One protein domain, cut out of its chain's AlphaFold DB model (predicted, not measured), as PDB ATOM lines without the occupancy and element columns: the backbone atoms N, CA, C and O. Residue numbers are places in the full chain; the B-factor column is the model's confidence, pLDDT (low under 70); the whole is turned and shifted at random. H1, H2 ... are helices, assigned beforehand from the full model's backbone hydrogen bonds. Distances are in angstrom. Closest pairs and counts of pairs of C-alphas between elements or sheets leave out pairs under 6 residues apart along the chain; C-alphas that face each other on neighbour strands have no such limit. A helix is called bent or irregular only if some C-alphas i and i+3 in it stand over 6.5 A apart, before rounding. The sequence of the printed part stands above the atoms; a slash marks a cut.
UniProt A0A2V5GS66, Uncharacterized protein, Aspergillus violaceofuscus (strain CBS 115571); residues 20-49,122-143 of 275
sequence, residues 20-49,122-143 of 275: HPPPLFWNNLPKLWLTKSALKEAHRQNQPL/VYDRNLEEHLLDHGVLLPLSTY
ATOM      1  N   HIS A  20      36.707 -31.074  18.325       80.25
ATOM      2  CA  HIS A  20      35.860 -30.065  17.711       80.25
ATOM      3  C   HIS A  20      35.083 -29.409  18.861       80.25
ATOM      4  O   HIS A  20      34.498 -30.158  19.652       80.25
ATOM      5  N   PRO A  21      35.162 -28.074  19.028       80.44
ATOM      6  CA  PRO A  21      34.536 -27.394  20.158       80.44
ATOM      7  C   PRO A  21      33.017 -27.615  20.221       80.44
ATOM      8  O   PRO A  21      32.384 -27.744  19.169       80.44
ATOM      9  N   PRO A  22      32.422 -27.655  21.430       83.25
ATOM     10  CA  PRO A  22      30.984 -27.844  21.605       83.25
ATOM     11  C   PRO A  22      30.186 -26.663  21.024       83.25
ATOM     12  O   PRO A  22      30.733 -25.573  20.898       83.25
ATOM     13  N   PRO A  23      28.878 -26.810  20.745       85.00
ATOM     14  CA  PRO A  23      28.063 -25.728  20.172       85.00
ATOM     15  C   PRO A  23      28.097 -24.421  20.978       85.00
ATOM     16  O   PRO A  23      28.063 -23.342  20.399       85.00
ATOM     17  N   LEU A  24      28.223 -24.518  22.307       82.38
ATOM     18  CA  LEU A  24      28.349 -23.355  23.190       82.38
ATOM     19  C   LEU A  24      29.568 -22.486  22.861       82.38
ATOM     20  O   LEU A  24      29.446 -21.271  22.898       82.38
ATOM     21  N   PHE A  25      30.693 -23.092  22.467       86.00
ATOM     22  CA  PHE A  25      31.870 -22.351  22.001       86.00
ATOM     23  C   PHE A  25      31.493 -21.434  20.835       86.00
ATOM     24  O   PHE A  25      31.743 -20.241  20.872       86.00
ATOM     25  N   TRP A  26      30.825 -21.989  19.823       86.00
ATOM     26  CA  TRP A  26      30.478 -21.273  18.596       86.00
ATOM     27  C   TRP A  26      29.422 -20.185  18.798       86.00
ATOM     28  O   TRP A  26      29.446 -19.188  18.087       86.00
ATOM     29  N   ASN A  27      28.517 -20.368  19.762       84.19
ATOM     30  CA  ASN A  27      27.492 -19.380  20.100       84.19
ATOM     31  C   ASN A  27      28.058 -18.177  20.869       84.19
ATOM     32  O   ASN A  27      27.471 -17.101  20.816       84.19
ATOM     33  N   ASN A  28      29.162 -18.375  21.593       80.25
ATOM     34  CA  ASN A  28      29.772 -17.354  22.439       80.25
ATOM     35  C   ASN A  28      30.816 -16.503  21.698       80.25
ATOM     36  O   ASN A  28      31.309 -15.538  22.273       80.25
ATOM     37  N   LEU A  29      31.145 -16.826  20.440       75.81
ATOM     38  CA  LEU A  29      32.094 -16.042  19.651       75.81
ATOM     39  C   LEU A  29      31.458 -14.703  19.224       75.81
ATOM     40  O   LEU A  29      30.445 -14.717  18.517       75.81
ATOM     41  N   PRO A  30      32.056 -13.544  19.556       72.31
ATOM     42  CA  PRO A  30      31.564 -12.237  19.116       72.31
ATOM     43  C   PRO A  30      31.751 -12.036  17.608       72.31
ATOM     44  O   PRO A  30      31.017 -11.276  16.973       72.31
ATOM     45  N   LYS A  31      32.726 -12.732  17.019       77.62
ATOM     46  CA  LYS A  31      33.017 -12.727  15.590       77.62
ATOM     47  C   LYS A  31      33.369 -14.137  15.130       77.62
ATOM     48  O   LYS A  31      34.200 -14.816  15.716       77.62
ATOM     49  N   LEU A  32      32.728 -14.585  14.052       80.19
ATOM     50  CA  LEU A  32      32.968 -15.908  13.486       80.19
ATOM     51  C   LEU A  32      33.916 -15.805  12.287       80.19
ATOM     52  O   LEU A  32      33.522 -15.320  11.223       80.19
ATOM     53  N   TRP A  33      35.147 -16.304  12.415       78.94
ATOM     54  CA  TRP A  33      36.033 -16.449  11.258       78.94
ATOM     55  C   TRP A  33      35.723 -17.735  10.504       78.94
ATOM     56  O   TRP A  33      35.515 -18.796  11.100       78.94
ATOM     57  N   LEU A  34      35.749 -17.651   9.171       80.88
ATOM     58  CA  LEU A  34      35.518 -18.767   8.249       80.88
ATOM     59  C   LEU A  34      36.701 -19.750   8.241       80.88
ATOM     60  O   LEU A  34      37.419 -19.905   7.255       80.88
ATOM     61  N   THR A  35      36.917 -20.424   9.363       79.31
ATOM     62  CA  THR A  35      37.899 -21.496   9.511       79.31
ATOM     63  C   THR A  35      37.254 -22.851   9.224       79.31
ATOM     64  O   THR A  35      36.033 -23.005   9.180       79.31
ATOM     65  N   LYS A  36      38.066 -23.896   9.033       76.56
ATOM     66  CA  LYS A  36      37.541 -25.242   8.748       76.56
ATOM     67  C   LYS A  36      36.667 -25.795   9.884       76.56
ATOM     68  O   LYS A  36      35.709 -26.519   9.622       76.56
ATOM     69  N   SER A  37      37.008 -25.484  11.132       75.56
ATOM     70  CA  SER A  37      36.244 -25.861  12.325       75.56
ATOM     71  C   SER A  37      34.885 -25.146  12.360       75.56
ATOM     72  O   SER A  37      33.881 -25.808  12.637       75.56
ATOM     73  N   ALA A  38      34.847 -23.865  11.967       84.19
ATOM     74  CA  ALA A  38      33.626 -23.063  11.854       84.19
ATOM     75  C   ALA A  38      32.707 -23.571  10.738       84.19
ATOM     76  O   ALA A  38      31.524 -23.804  10.961       84.19
ATOM     77  N   LEU A  39      33.265 -23.850   9.555       85.31
ATOM     78  CA  LEU A  39      32.517 -24.435   8.437       85.31
ATOM     79  C   LEU A  39      31.921 -25.799   8.797       85.31
ATOM     80  O   LEU A  39      30.793 -26.115   8.420       85.31
ATOM     81  N   LYS A  40      32.668 -26.615   9.552       82.25
ATOM     82  CA  LYS A  40      32.180 -27.908  10.036       82.25
ATOM     83  C   LYS A  40      31.012 -27.744  11.010       82.25
ATOM     84  O   LYS A  40      30.068 -28.524  10.934       82.25
ATOM     85  N   GLU A  41      31.068 -26.751  11.895       86.19
ATOM     86  CA  GLU A  41      29.953 -26.458  12.796       86.19
ATOM     87  C   GLU A  41      28.740 -25.905  12.043       86.19
ATOM     88  O   GLU A  41      27.626 -26.367  12.270       86.19
ATOM     89  N   ALA A  42      28.940 -24.991  11.094       83.81
ATOM     90  CA  ALA A  42      27.862 -24.476  10.254       83.81
ATOM     91  C   ALA A  42      27.163 -25.613   9.489       83.81
ATOM     92  O   ALA A  42      25.938 -25.702   9.477       83.81
ATOM     93  N   HIS A  43      27.932 -26.548   8.920       82.44
ATOM     94  CA  HIS A  43      27.374 -27.742   8.288       82.44
ATOM     95  C   HIS A  43      26.577 -28.609   9.278       82.44
ATOM     96  O   HIS A  43      25.496 -29.077   8.933       82.44
ATOM     97  N   ARG A  44      27.061 -28.778  10.518       84.38
ATOM     98  CA  ARG A  44      26.345 -29.502  11.583       84.38
ATOM     99  C   ARG A  44      25.011 -28.833  11.942       84.38
ATOM    100  O   ARG A  44      24.025 -29.538  12.121       84.38
ATOM    101  N   GLN A  45      24.974 -27.504  12.046       79.88
ATOM    102  CA  GLN A  45      23.754 -26.736  12.342       79.88
ATOM    103  C   GLN A  45      22.755 -26.755  11.178       79.88
ATOM    104  O   GLN A  45      21.548 -26.804  11.398       79.88
ATOM    105  N   ASN A  46      23.250 -26.792   9.941       78.56
ATOM    106  CA  ASN A  46      22.414 -26.886   8.745       78.56
ATOM    107  C   ASN A  46      21.929 -28.315   8.454       78.56
ATOM    108  O   ASN A  46      20.974 -28.503   7.710       78.56
ATOM    109  N   GLN A  47      22.543 -29.334   9.054       71.31
ATOM    110  CA  GLN A  47      22.150 -30.729   8.875       71.31
ATOM    111  C   GLN A  47      20.691 -31.031   9.284       71.31
ATOM    112  O   GLN A  47      20.019 -31.704   8.511       71.31
ATOM    113  N   PRO A  48      20.152 -30.538  10.419       64.44
ATOM    114  CA  PRO A  48      18.727 -30.678  10.740       64.44
ATOM    115  C   PRO A  48      17.798 -29.781   9.898       64.44
ATOM    116  O   PRO A  48      16.613 -30.089   9.798       64.44
ATOM    117  N   LEU A  49      18.313 -28.705   9.280       55.41
ATOM    118  CA  LEU A  49      17.589 -27.880   8.291       55.41
ATOM    119  C   LEU A  49      17.518 -28.536   6.906       55.41
ATOM    120  O   LEU A  49      16.735 -28.104   6.064       55.41
ATOM    121  N   VAL A 122      46.444 -24.693  18.228       59.88
ATOM    122  CA  VAL A 122      46.953 -23.512  18.949       59.88
ATOM    123  C   VAL A 122      46.976 -22.236  18.082       59.88
ATOM    124  O   VAL A 122      46.902 -21.142  18.615       59.88
ATOM    125  N   TYR A 123      47.027 -22.377  16.754       62.69
ATOM    126  CA  TYR A 123      47.035 -21.287  15.772       62.69
ATOM    127  C   TYR A 123      45.668 -21.011  15.102       62.69
ATOM    128  O   TYR A 123      45.634 -20.495  13.988       62.69
ATOM    129  N   ASP A 124      44.543 -21.439  15.688       73.62
ATOM    130  CA  ASP A 124      43.202 -21.103  15.176       73.62
ATOM    131  C   ASP A 124      42.834 -19.666  15.583       73.62
ATOM    132  O   ASP A 124      42.914 -19.312  16.756       73.62
ATOM    133  N   ARG A 125      42.400 -18.839  14.628       76.69
ATOM    134  CA  ARG A 125      42.035 -17.440  14.890       76.69
ATOM    135  C   ARG A 125      40.821 -17.316  15.814       76.69
ATOM    136  O   ARG A 125      40.756 -16.396  16.616       76.69
ATOM    137  N   ASN A 126      39.907 -18.288  15.756       77.75
ATOM    138  CA  ASN A 126      38.776 -18.350  16.686       77.75
ATOM    139  C   ASN A 126      39.232 -18.700  18.112       77.75
ATOM    140  O   ASN A 126      38.594 -18.296  19.075       77.75
ATOM    141  N   LEU A 127      40.326 -19.462  18.262       81.12
ATOM    142  CA  LEU A 127      40.906 -19.754  19.575       81.12
ATOM    143  C   LEU A 127      41.570 -18.504  20.157       81.12
ATOM    144  O   LEU A 127      41.425 -18.248  21.344       81.12
ATOM    145  N   GLU A 128      42.287 -17.747  19.328       80.25
ATOM    146  CA  GLU A 128      42.908 -16.480  19.724       80.25
ATOM    147  C   GLU A 128      41.867 -15.473  20.224       80.25
ATOM    148  O   GLU A 128      42.016 -14.963  21.329       80.25
ATOM    149  N   GLU A 129      40.774 -15.259  19.487       78.69
ATOM    150  CA  GLU A 129      39.692 -14.373  19.945       78.69
ATOM    151  C   GLU A 129      39.017 -14.878  21.223       78.69
ATOM    152  O   GLU A 129      38.838 -14.099  22.150       78.69
ATOM    153  N   HIS A 130      38.758 -16.186  21.340       81.75
ATOM    154  CA  HIS A 130      38.217 -16.763  22.579       81.75
ATOM    155  C   HIS A 130      39.130 -16.505  23.785       81.75
ATOM    156  O   HIS A 130      38.659 -16.257  24.891       81.75
ATOM    157  N   LEU A 131      40.452 -16.564  23.602       83.00
ATOM    158  CA  LEU A 131      41.398 -16.233  24.669       83.00
ATOM    159  C   LEU A 131      41.330 -14.745  25.030       83.00
ATOM    160  O   LEU A 131      41.278 -14.426  26.218       83.00
ATOM    161  N   LEU A 132      41.262 -13.856  24.037       78.69
ATOM    162  CA  LEU A 132      41.147 -12.411  24.253       78.69
ATOM    163  C   LEU A 132      39.849 -12.034  24.982       78.69
ATOM    164  O   LEU A 132      39.904 -11.296  25.966       78.69
ATOM    165  N   ASP A 133      38.712 -12.598  24.576       78.69
ATOM    166  CA  ASP A 133      37.402 -12.342  25.193       78.69
ATOM    167  C   ASP A 133      37.357 -12.758  26.667       78.69
ATOM    168  O   ASP A 133      36.674 -12.146  27.491       78.69
ATOM    169  N   HIS A 134      38.123 -13.791  27.024       80.94
ATOM    170  CA  HIS A 134      38.261 -14.266  28.397       80.94
ATOM    171  C   HIS A 134      39.435 -13.628  29.159       80.94
ATOM    172  O   HIS A 134      39.782 -14.090  30.247       80.94
ATOM    173  N   GLY A 135      40.034 -12.560  28.623       75.00
ATOM    174  CA  GLY A 135      41.092 -11.795  29.288       75.00
ATOM    175  C   GLY A 135      42.456 -12.492  29.318       75.00
ATOM    176  O   GLY A 135      43.317 -12.131  30.120       75.00
ATOM    177  N   VAL A 136      42.670 -13.497  28.466       79.12
ATOM    178  CA  VAL A 136      43.955 -14.181  28.286       79.12
ATOM    179  C   VAL A 136      44.692 -13.546  27.107       79.12
ATOM    180  O   VAL A 136      44.541 -13.947  25.956       79.12
ATOM    181  N   LEU A 137      45.508 -12.540  27.416       74.19
ATOM    182  CA  LEU A 137      46.311 -11.808  26.436       74.19
ATOM    183  C   LEU A 137      47.539 -12.622  26.004       74.19
ATOM    184  O   LEU A 137      48.244 -13.203  26.837       74.19
ATOM    185  N   LEU A 138      47.811 -12.661  24.698       73.56
ATOM    186  CA  LEU A 138      48.996 -13.330  24.162       73.56
ATOM    187  C   LEU A 138      50.211 -12.385  24.213       73.56
ATOM    188  O   LEU A 138      50.039 -11.180  24.060       73.56
ATOM    189  N   PRO A 139      51.453 -12.895  24.350       58.84
ATOM    190  CA  PRO A 139      52.654 -12.068  24.560       58.84
ATOM    191  C   PRO A 139      52.994 -11.032  23.470       58.84
ATOM    192  O   PRO A 139      53.971 -10.311  23.623       58.84
ATOM    193  N   LEU A 140      52.244 -10.988  22.365       59.53
ATOM    194  CA  LEU A 140      52.401 -10.045  21.251       59.53
ATOM    195  C   LEU A 140      51.042  -9.546  20.712       59.53
ATOM    196  O   LEU A 140      50.991  -8.983  19.619       59.53
ATOM    197  N   SER A 141      49.931  -9.799  21.417       61.41
ATOM    198  CA  SER A 141      48.620  -9.320  20.971       61.41
ATOM    199  C   SER A 141      48.492  -7.831  21.275       61.41
ATOM    200  O   SER A 141      48.499  -7.440  22.440       61.41
ATOM    201  N   THR A 142      48.359  -7.022  20.231       65.75
ATOM    202  CA  THR A 142      47.948  -5.617  20.322       65.75
ATOM    203  C   THR A 142      46.431  -5.528  20.211       65.75
ATOM    204  O   THR A 142      45.798  -6.347  19.534       65.75
ATOM    205  N   TYR A 143      45.832  -4.546  20.882       65.75
ATOM    206  CA  TYR A 143      44.426  -4.222  20.663       65.75
ATOM    207  C   TYR A 143      44.206  -3.779  19.201       65.75
ATOM    208  O   TYR A 143      45.158  -3.403  18.511       65.75
TER     209      TYR A 143
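Overview. This is residues 20 to 49 and 122 to 143 of the 275 residues of an uncharacterized protein of Aspergillus violaceofuscus (strain CBS 115571) (UniProt A0A2V5GS66). A short helix, H1, and the longest helix, H2, take up one part of a slim, loosely built model, and H3 takes up the other, with the link of residues 28 to 35 folding back between H1 and H2 on the side towards H3. Residues 47 to 49 run out beyond H2 at one end of the length, and residues 138 to 140 lie at the other end, in the stretch after H3. The printed part has 52 residues, with three named helices in the order H1, H2, H3 and no named strand; the class is all helix, though these helices hold 25 residues, under half. The whole is only just loose, close to compact, with a radius of gyration of the C-alphas of 12.3 A, and its outline is a rod spanning 41 by 17 by 16 A.

Arrangement. Begin at H1, residues 23 to 27, and look on to H2, residues 36 to 46. These two only just touch, with 3 pairs of C-alphas within 8 A; the closest are those of Pro 23 and Glu 41, 7.6 A apart. Their centres are 11.0 A apart. Beyond the cut, look for H3, residues 125 to 133, which touches no helix. H1 and H3 are near each other, with no pair of C-alphas within 8 A but 5 pairs within 10 A. H2 and H3 are only just apart, their closest C-alphas being 8.5 A from each other. On the backbone of H1, H2 and H3, you will find every O i to N i+4 pair within hydrogen-bond range.

Along the chain. Find C-alpha 23 at (28.063, -25.728, 20.172); from there H1 runs to C-alpha 27, 6.4 A away. A short link follows, with 8 residues between H1 and H2. Go on to C-alpha 36 at (37.541, -25.242, 8.748), where H2 begins; it runs 15.2 A to C-alpha 46. After the cut, H3 begins at C-alpha 125 and ends 12.4 A away at C-alpha 133, at (37.402, -12.342, 25.193). None of the three helices is bent or irregular.

Size, cuts and confidence. The two C-alphas farthest apart are those of Leu 49 and Pro 139, 41.8 A. Between Leu 49 and Val 122 look for the cut: residues 50 to 121 are not printed, and C-alphas 49 and 122 are 31.5 A apart across it. The link H2 to H3 lies across this cut, and no link printed whole is long. The mean pLDDT of the printed part is 76.7, and it is under 70 at residues 48 to 49, 122 to 123 and 139 to 143.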